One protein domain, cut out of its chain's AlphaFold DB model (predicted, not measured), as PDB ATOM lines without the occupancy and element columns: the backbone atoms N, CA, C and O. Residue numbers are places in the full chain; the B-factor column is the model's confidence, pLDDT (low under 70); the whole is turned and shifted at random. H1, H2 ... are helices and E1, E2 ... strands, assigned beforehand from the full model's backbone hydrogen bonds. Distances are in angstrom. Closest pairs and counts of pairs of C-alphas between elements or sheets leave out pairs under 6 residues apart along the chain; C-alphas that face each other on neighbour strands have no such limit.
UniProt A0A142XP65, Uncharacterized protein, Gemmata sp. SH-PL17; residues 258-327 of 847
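This is residues 258 to 327 of the 847 residues of an uncharacterized protein of Gemmata sp. SH-PL17 (UniProt A0A142XP65). A small, slightly uneven sheet of three short antiparallel strands, in the order E1, E2, E3, has a short helix at each end, H2 at one and H3 at the other, while the longest helix, H1, lies off the sheet at the H3 end. Much of the rest is loop: residues 268 to 295 run from H1 along the E1 edge, where residues 276 to 277 pair with residues 296 to 297 of E1, and then swing out past the H2 end before returning to E1. The 70 printed residues hold three named helices and three named strands, in the order H1, E1, E2, H2, E3, H3. The class is mixed, helices and strands, with under half of the residues in named elements. The whole is compact, with a radius of gyration of the C-alphas of 11.4 A and spans of 32 by 24 by 18 A.

H1, residues 259 to 267, is 12.2 A long and begins at C-alpha 259 at (133.203, 189.357, 198.270). E1, residues 296 to 299, is 9.7 A long and begins at C-alpha 296 at (121.640, 189.814, 181.559). E2, residues 302 to 305, is 10.1 A long. H2 is residues 306 to 310, 6.1 A; E3 is residues 321 to 323, 6.5 A. H3, residues 324 to 327, is 5.0 A long and ends at C-alpha 327 at (133.458, 183.967, 187.892).

E1 and E2 form a hairpin, antiparallel at 156 degrees, with N 297 and O 304 2.7 A apart, within hydrogen-bond range. E2, the inner strand, is antiparallel to E3 at 167 degrees, with N 303 and O 322 2.8 A apart, also within range. H2 is on the sheet but only grazes it, with residues 306 to 309. H3 is on the sheet and only grazes it too, with residues 324 to 327. H1 is not on the sheet, and it is close to but not clearly touching H3, the closest C-alphas being those of Val 262 and Trp 324, 6.8 A apart. H2 is apart from both H1 and H3. Every O i to N i+4 pair is within hydrogen-bond range in H1 and H2; H3 is too short for such a pair.

The C-alphas of Asp 258 and Ser 291, the two farthest apart, are 34.4 A from each other. The printed part has no cut. The link from H1 to E1 is long, with 28 residues. The mean pLDDT of the printed part is 81.9, and residues 287 to 292, 312, 314 to 317 and 326 are under 70.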
ATOM      1  N   ASP A 258     135.261 185.269 197.581       71.50
ATOM      2  CA  ASP A 258     135.790 186.512 198.121       71.50
ATOM      3  C   ASP A 258     134.891 187.663 197.644       71.50
ATOM      4  O   ASP A 258     134.851 187.974 196.452       71.50
ATOM      5  N   GLU A 259     134.114 188.244 198.562       80.81
ATOM      6  CA  GLU A 259     133.203 189.357 198.270       80.81
ATOM      7  C   GLU A 259     133.959 190.565 197.706       80.81
ATOM      8  O   GLU A 259     133.438 191.269 196.836       80.81
ATOM      9  N   GLN A 260     135.216 190.762 198.123       81.19
ATOM     10  CA  GLN A 260     136.066 191.797 197.554       81.19
ATOM     11  C   GLN A 260     136.430 191.459 196.109       81.19
ATOM     12  O   GLN A 260     136.333 192.324 195.249       81.19
ATOM     13  N   ALA A 261     136.739 190.198 195.796       81.19
ATOM     14  CA  ALA A 261     137.014 189.786 194.419       81.19
ATOM     15  C   ALA A 261     135.789 189.943 193.499       81.19
ATOM     16  O   ALA A 261     135.951 190.289 192.331       81.19
ATOM     17  N   VAL A 262     134.568 189.717 194.006       83.81
ATOM     18  CA  VAL A 262     133.321 190.015 193.269       83.81
ATOM     19  C   VAL A 262     133.191 191.509 193.017       83.81
ATOM     20  O   VAL A 262     132.930 191.912 191.885       83.81
ATOM     21  N   THR A 263     133.414 192.316 194.052       88.00
ATOM     22  CA  THR A 263     133.359 193.779 193.966       88.00
ATOM     23  C   THR A 263     134.376 194.301 192.951       88.00
ATOM     24  O   THR A 263     133.989 194.968 191.997       88.00
ATOM     25  N   ASP A 264     135.641 193.895 193.058       86.75
ATOM     26  CA  ASP A 264     136.717 194.276 192.139       86.75
ATOM     27  C   ASP A 264     136.398 193.856 190.693       86.75
ATOM     28  O   ASP A 264     136.631 194.606 189.739       86.75
ATOM     29  N   TRP A 265     135.835 192.658 190.500       87.31
ATOM     30  CA  TRP A 265     135.477 192.142 189.177       87.31
ATOM     31  C   TRP A 265     134.345 192.940 188.518       87.31
ATOM     32  O   TRP A 265     134.409 193.190 187.307       87.31
ATOM     33  N   LEU A 266     133.341 193.335 189.309       91.00
ATOM     34  CA  LEU A 266     132.231 194.197 188.898       91.00
ATOM     35  C   LEU A 266     132.720 195.614 188.578       91.00
ATOM     36  O   LEU A 266     132.430 196.135 187.501       91.00
ATOM     37  N   GLU A 267     133.527 196.205 189.462       90.44
ATOM     38  CA  GLU A 267     134.087 197.551 189.292       90.44
ATOM     39  C   GLU A 267     134.955 197.658 188.036       90.44
ATOM     40  O   GLU A 267     134.829 198.620 187.280       90.44
ATOM     41  N   THR A 268     135.769 196.638 187.749       88.44
ATOM     42  CA  THR A 268     136.617 196.597 186.543       88.44
ATOM     43  C   THR A 268     135.794 196.645 185.246       88.44
ATOM     44  O   THR A 268     136.305 197.052 184.205       88.44
ATOM     45  N   ARG A 269     134.518 196.246 185.298       89.25
ATOM     46  CA  ARG A 269     133.577 196.264 184.164       89.25
ATOM     47  C   ARG A 269     132.585 197.426 184.219       89.25
ATOM     48  O   ARG A 269     131.791 197.585 183.301       89.25
ATOM     49  N   GLY A 270     132.636 198.248 185.268       92.62
ATOM     50  CA  GLY A 270     131.682 199.334 185.485       92.62
ATOM     51  C   GLY A 270     130.269 198.851 185.824       92.62
ATOM     52  O   GLY A 270     129.310 199.577 185.576       92.62
ATOM     53  N   TRP A 271     130.133 197.639 186.360       95.56
ATOM     54  CA  TRP A 271     128.851 197.000 186.657       95.56
ATOM     55  C   TRP A 271     128.484 197.097 188.141       95.56
ATOM     56  O   TRP A 271     129.358 197.208 189.002       95.56
ATOM     57  N   LYS A 272     127.190 196.996 188.461       94.88
ATOM     58  CA  LYS A 272     126.655 196.981 189.830       94.88
ATOM     59  C   LYS A 272     125.659 195.842 190.038       94.88
ATOM     60  O   LYS A 272     124.994 195.375 189.118       94.88
ATOM     61  N   LEU A 273     125.529 195.395 191.289       93.00
ATOM     62  CA  LEU A 273     124.473 194.453 191.670       93.00
ATOM     63  C   LEU A 273     123.095 195.051 191.349       93.00
ATOM     64  O   LEU A 273     122.807 196.186 191.721       93.00
ATOM     65  N   GLY A 274     122.241 194.265 190.697       92.44
ATOM     66  CA  GLY A 274     120.917 194.680 190.238       92.44
ATOM     67  C   GLY A 274     120.879 195.219 188.806       92.44
ATOM     68  O   GLY A 274     119.782 195.293 188.250       92.44
ATOM     69  N   ASP A 275     122.029 195.536 188.196       94.88
ATOM     70  CA  ASP A 275     122.079 196.029 186.819       94.88
ATOM     71  C   ASP A 275     121.499 195.009 185.835       94.88
ATOM     72  O   ASP A 275     121.603 193.787 186.021       94.88
ATOM     73  N   ARG A 276     120.913 195.545 184.762       94.38
ATOM     74  CA  ARG A 276     120.562 194.798 183.559       94.38
ATOM     75  C   ARG A 276     121.475 195.243 182.428       94.38
ATOM     76  O   ARG A 276     121.672 196.437 182.239       94.38
ATOM     77  N   LEU A 277     122.044 194.278 181.723       92.69
ATOM     78  CA  LEU A 277     123.034 194.469 180.678       92.69
ATOM     79  C   LEU A 277     122.591 193.773 179.393       92.69
ATOM     80  O   LEU A 277     121.863 192.768 179.420       92.69
ATOM     81  N   ALA A 278     123.108 194.284 178.283       89.19
ATOM     82  CA  ALA A 278     122.961 193.691 176.969       89.19
ATOM     83  C   ALA A 278     123.600 192.287 176.913       89.19
ATOM     84  O   ALA A 278     124.398 191.892 177.769       89.19
ATOM     85  N   HIS A 279     123.212 191.478 175.927       89.06
ATOM     86  CA  HIS A 279     123.645 190.078 175.872       89.06
ATOM     87  C   HIS A 279     125.121 189.911 175.504       89.06
ATOM     88  O   HIS A 279     125.717 188.883 175.810       89.06
ATOM     89  N   GLU A 280     125.715 190.913 174.875       87.00
ATOM     90  CA  GLU A 280     127.131 190.975 174.524       87.00
ATOM     91  C   GLU A 280     128.016 190.924 175.781       87.00
ATOM     92  O   GLU A 280     129.140 190.433 175.742       87.00
ATOM     93  N   GLU A 281     127.466 191.342 176.924       88.19
ATOM     94  CA  GLU A 281     128.109 191.278 178.238       88.19
ATOM     95  C   GLU A 281     127.852 189.942 178.964       88.19
ATOM     96  O   GLU A 281     128.274 189.733 180.106       88.19
ATOM     97  N   CYS A 282     127.135 189.005 178.334       86.75
ATOM     98  CA  CYS A 282     126.801 187.725 178.940       86.75
ATOM     99  C   CYS A 282     128.063 186.870 179.165       86.75
ATOM    100  O   CYS A 282     128.754 186.523 178.206       86.75
ATOM    101  N   PRO A 283     128.324 186.385 180.395       80.19
ATOM    102  CA  PRO A 283     129.460 185.498 180.664       80.19
ATOM    103  C   PRO A 283     129.250 184.054 180.161       80.19
ATOM    104  O   PRO A 283     130.114 183.201 180.376       80.19
ATOM    105  N   ILE A 284     128.088 183.743 179.573       81.75
ATOM    106  CA  ILE A 284     127.731 182.402 179.087       81.75
ATOM    107  C   ILE A 284     127.932 182.298 177.575       81.75
ATOM    108  O   ILE A 284     128.601 181.374 177.121       81.75
ATOM    109  N   ASP A 285     127.365 183.232 176.811       81.94
ATOM    110  CA  ASP A 285     127.402 183.225 175.345       81.94
ATOM    111  C   ASP A 285     127.331 184.662 174.793       81.94
ATOM    112  O   ASP A 285     126.265 185.106 174.383       81.94
ATOM    113  N   PRO A 286     128.424 185.435 174.795       78.12
ATOM    114  CA  PRO A 286     128.375 186.842 174.385       78.12
ATOM    115  C   PRO A 286     128.166 187.049 172.869       78.12
ATOM    116  O   PRO A 286     127.949 188.171 172.427       78.12
ATOM    117  N   ASP A 287     128.182 185.992 172.050       63.06
ATOM    118  CA  ASP A 287     128.420 186.086 170.599       63.06
ATOM    119  C   ASP A 287     127.165 186.315 169.731       63.06
ATOM    120  O   ASP A 287     127.190 186.069 168.526       63.06
ATOM    121  N   THR A 288     126.038 186.767 170.288       59.91
ATOM    122  CA  THR A 288     124.848 187.006 169.454       59.91
ATOM    123  C   THR A 288     124.075 188.251 169.851       59.91
ATOM    124  O   THR A 288     123.623 188.339 170.992       59.91
ATOM    125  N   GLU A 289     123.817 189.126 168.869       59.12
ATOM    126  CA  GLU A 289     122.875 190.240 168.997       59.12
ATOM    127  C   GLU A 289     121.538 189.722 169.554       59.12
ATOM    128  O   GLU A 289     121.006 188.663 169.173       59.12
ATOM    129  N   SER A 290     121.039 190.433 170.554       54.16
ATOM    130  CA  SER A 290     119.788 190.143 171.241       54.16
ATOM    131  C   SER A 290     118.727 191.140 170.795       54.16
ATOM    132  O   SER A 290     118.951 192.341 170.847       54.16
ATOM    133  N   SER A 291     117.544 190.650 170.415       56.78
ATOM    134  CA  SER A 291     116.377 191.496 170.132       56.78
ATOM    135  C   SER A 291     115.618 191.931 171.393       56.78
ATOM    136  O   SER A 291     114.604 192.611 171.272       56.78
ATOM    137  N   SER A 292     116.027 191.479 172.586       61.84
ATOM    138  CA  SER A 292     115.424 191.885 173.861       61.84
ATOM    139  C   SER A 292     116.304 192.897 174.583       61.84
ATOM    140  O   SER A 292     117.507 192.645 174.703       61.84
ATOM    141  N   ASP A 293     115.682 193.937 175.139       72.56
ATOM    142  CA  ASP A 293     116.328 194.905 176.028       72.56
ATOM    143  C   ASP A 293     116.937 194.180 177.244       72.56
ATOM    144  O   ASP A 293     116.240 193.529 178.030       72.56
ATOM    145  N   ASP A 294     118.263 194.240 177.348       87.62
ATOM    146  CA  ASP A 294     119.092 193.867 178.497       87.62
ATOM    147  C   ASP A 294     118.708 192.557 179.239       87.62
ATOM    148  O   ASP A 294     118.178 192.569 180.367       87.62
ATOM    149  N   PRO A 295     118.964 191.376 178.630       90.88
ATOM    150  CA  PRO A 295     118.585 190.078 179.189       90.88
ATOM    151  C   PRO A 295     119.526 189.562 180.286       90.88
ATOM    152  O   PRO A 295     119.247 188.503 180.853       90.88
ATOM    153  N   VAL A 296     120.648 190.231 180.559       93.06
ATOM    154  CA  VAL A 296     121.640 189.814 181.559       93.06
ATOM    155  C   VAL A 296     121.418 190.610 182.840       93.06
ATOM    156  O   VAL A 296     121.516 191.822 182.827       93.06
ATOM    157  N   GLN A 297     121.131 189.951 183.953       95.38
ATOM    158  CA  GLN A 297     120.908 190.559 185.258       95.38
ATOM    159  C   GLN A 297     122.005 190.155 186.240       95.38
ATOM    160  O   GLN A 297     122.293 188.969 186.419       95.38
ATOM    161  N   ILE A 298     122.563 191.134 186.943       95.00
ATOM    162  CA  ILE A 298     123.545 190.897 188.000       95.00
ATOM    163  C   ILE A 298     122.823 190.699 189.335       95.00
ATOM    164  O   ILE A 298     122.113 191.581 189.812       95.00
ATOM    165  N   GLN A 299     123.012 189.543 189.961       93.12
ATOM    166  CA  GLN A 299     122.381 189.149 191.220       93.12
ATOM    167  C   GLN A 299     123.433 188.943 192.322       93.12
ATOM    168  O   GLN A 299     124.624 188.775 192.064       93.12
ATOM    169  N   SER A 300     122.999 188.905 193.582       85.38
ATOM    170  CA  SER A 300     123.902 188.689 194.725       85.38
ATOM    171  C   SER A 300     124.605 187.328 194.696       85.38
ATOM    172  O   SER A 300     125.723 187.214 195.182       85.38
ATOM    173  N   GLY A 301     123.986 186.302 194.103       81.69
ATOM    174  CA  GLY A 301     124.573 184.962 193.968       81.69
ATOM    175  C   GLY A 301     125.373 184.729 192.680       81.69
ATOM    176  O   GLY A 301     126.093 183.731 192.585       81.69
ATOM    177  N   GLY A 302     125.250 185.610 191.683       89.75
ATOM    178  CA  GLY A 302     125.857 185.431 190.366       89.75
ATOM    179  C   GLY A 302     125.205 186.285 189.281       89.75
ATOM    180  O   GLY A 302     124.512 187.252 189.566       89.75
ATOM    181  N   ILE A 303     125.393 185.907 188.024       91.56
ATOM    182  CA  ILE A 303     124.838 186.595 186.855       91.56
ATOM    183  C   ILE A 303     123.793 185.689 186.198       91.56
ATOM    184  O   ILE A 303     124.085 184.534 185.894       91.56
ATOM    185  N   MET A 304     122.583 186.202 185.977       93.69
ATOM    186  CA  MET A 304     121.480 185.506 185.313       93.69
ATOM    187  C   MET A 304     121.245 186.086 183.920       93.69
ATOM    188  O   MET A 304     120.940 187.259 183.785       93.69
ATOM    189  N   CYS A 305     121.314 185.276 182.874       92.00
ATOM    190  CA  CYS A 305     120.960 185.652 181.515       92.00
ATOM    191  C   CYS A 305     119.686 184.925 181.082       92.00
ATOM    192  O   CYS A 305     119.714 183.735 180.759       92.00
ATOM    193  N   PHE A 306     118.574 185.656 181.010       88.62
ATOM    194  CA  PHE A 306     117.258 185.105 180.668       88.62
ATOM    195  C   PHE A 306     117.190 184.568 179.230       88.62
ATOM    196  O   PHE A 306     116.461 183.622 178.941       88.62
ATOM    197  N   ARG A 307     118.008 185.108 178.320       86.62
ATOM    198  CA  ARG A 307     118.127 184.587 176.951       86.62
ATOM    199  C   ARG A 307     118.848 183.243 176.909       86.62
ATOM    200  O   ARG A 307     118.355 182.304 176.287       86.62
ATOM    201  N   CYS A 308     119.991 183.132 177.587       83.94
ATOM    202  CA  CYS A 308     120.692 181.858 177.729       83.94
ATOM    203  C   CYS A 308     119.821 180.828 178.458       83.94
ATOM    204  O   CYS A 308     119.792 179.672 178.046       83.94
ATOM    205  N   GLN A 309     119.053 181.253 179.467       85.06
ATOM    206  CA  GLN A 309     118.064 180.413 180.140       85.06
ATOM    207  C   GLN A 309     117.036 179.854 179.147       85.06
ATOM    208  O   GLN A 309     116.871 178.639 179.076       85.06
ATOM    209  N   GLY A 310     116.414 180.709 178.327       76.44
ATOM    210  CA  GLY A 310     115.436 180.289 177.316       76.44
ATOM    211  C   GLY A 310     116.011 179.366 176.233       76.44
ATOM    212  O   GLY A 310     115.316 178.477 175.749       76.44
ATOM    213  N   LYS A 311     117.296 179.519 175.887       74.19
ATOM    214  CA  LYS A 311     118.014 178.615 174.967       74.19
ATOM    215  C   LYS A 311     118.524 177.328 175.634       74.19
ATOM    216  O   LYS A 311     119.117 176.492 174.956       74.19
ATOM    217  N   GLY A 312     118.367 177.174 176.949       68.81
ATOM    218  CA  GLY A 312     118.955 176.060 177.696       68.81
ATOM    219  C   GLY A 312     120.490 176.094 177.762       68.81
ATOM    220  O   GLY A 312     121.121 175.083 178.070       68.81
ATOM    221  N   LEU A 313     121.114 177.239 177.463       73.00
ATOM    222  CA  LEU A 313     122.559 177.429 177.576       73.00
ATOM    223  C   LEU A 313     122.921 177.627 179.046       73.00
ATOM    224  O   LEU A 313     122.281 178.386 179.766       73.00
ATOM    225  N   SER A 314     123.977 176.970 179.507       68.75
ATOM    226  CA  SER A 314     124.484 177.140 180.870       68.75
ATOM    227  C   SER A 314     126.004 177.153 180.852       68.75
ATOM    228  O   SER A 314     126.608 176.619 179.924       68.75
ATOM    229  N   CYS A 315     126.615 177.698 181.896       62.56
ATOM    230  CA  CYS A 315     128.017 177.485 182.262       62.56
ATOM    231  C   CYS A 315     128.150 176.683 183.576       62.56
ATOM    232  O   CYS A 315     129.268 176.386 184.001       62.56
ATOM    233  N   GLY A 316     127.017 176.303 184.180       64.12
ATOM    234  CA  GLY A 316     126.873 175.527 185.410       64.12
ATOM    235  C   GLY A 316     125.699 174.542 185.310       64.12
ATOM    236  O   GLY A 316     125.550 173.870 184.287       64.12
ATOM    237  N   ARG A 317     124.901 174.421 186.378       64.50
ATOM    238  CA  ARG A 317     123.719 173.536 186.416       64.50
ATOM    239  C   ARG A 317     122.446 174.216 185.941       64.50
ATOM    240  O   ARG A 317     121.733 173.660 185.118       64.50
ATOM    241  N   THR A 318     122.191 175.419 186.434       71.75
ATOM    242  CA  THR A 318     121.001 176.189 186.083       71.75
ATOM    243  C   THR A 318     121.219 176.878 184.728       71.75
ATOM    244  O   THR A 318     122.210 177.603 184.565       71.75
ATOM    245  N   PRO A 319     120.356 176.655 183.722       78.38
ATOM    246  CA  PRO A 319     120.403 177.399 182.468       78.38
ATOM    247  C   PRO A 319     120.338 178.907 182.700       78.38
ATOM    248  O   PRO A 319     119.594 179.383 183.551       78.38
ATOM    249  N   GLY A 320     121.151 179.658 181.965       84.00
ATOM    250  CA  GLY A 320     121.249 181.109 182.071       84.00
ATOM    251  C   GLY A 320     121.959 181.637 183.315       84.00
ATOM    252  O   GLY A 320     122.341 182.798 183.306       84.00
ATOM    253  N   PHE A 321     122.208 180.834 184.350       87.75
ATOM    254  CA  PHE A 321     122.832 181.325 185.578       87.75
ATOM    255  C   PHE A 321     124.320 180.982 185.672       87.75
ATOM    256  O   PHE A 321     124.753 179.867 185.371       87.75
ATOM    257  N   GLN A 322     125.089 181.941 186.174       83.44
ATOM    258  CA  GLN A 322     126.519 181.836 186.402       83.44
ATOM    259  C   GLN A 322     126.860 182.308 187.828       83.44
ATOM    260  O   GLN A 322     126.836 183.510 188.081       83.44
ATOM    261  N   PRO A 323     127.218 181.411 188.767       80.56
ATOM    262  CA  PRO A 323     127.476 181.801 190.154       80.56
ATOM    263  C   PRO A 323     128.795 182.573 190.317       80.56
ATOM    264  O   PRO A 323     129.754 182.335 189.581       80.56
ATOM    265  N   TRP A 324     128.907 183.433 191.334       82.38
ATOM    266  CA  TRP A 324     130.134 184.218 191.558       82.38
ATOM    267  C   TRP A 324     131.386 183.370 191.783       82.38
ATOM    268  O   TRP A 324     132.437 183.687 191.231       82.38
ATOM    269  N   ALA A 325     131.275 182.247 192.500       72.56
ATOM    270  CA  ALA A 325     132.383 181.302 192.714       72.56
ATOM    271  C   ALA A 325     133.052 180.872 191.400       72.56
ATOM    272  O   ALA A 325     134.259 180.669 191.309       72.56
ATOM    273  N   SER A 326     132.231 180.778 190.362       69.81
ATOM    274  CA  SER A 326     132.599 180.354 189.028       69.81
ATOM    275  C   SER A 326     133.196 181.508 188.199       69.81
ATOM    276  O   SER A 326     133.925 181.259 187.243       69.81
ATOM    277  N   ILE A 327     132.938 182.767 188.566       74.75
ATOM    278  CA  ILE A 327     133.458 183.967 187.892       74.75
ATOM    279  C   ILE A 327     134.786 184.424 188.507       74.75
ATOM    280  O   ILE A 327     135.742 184.669 187.776       74.75
TER     281      ILE A 327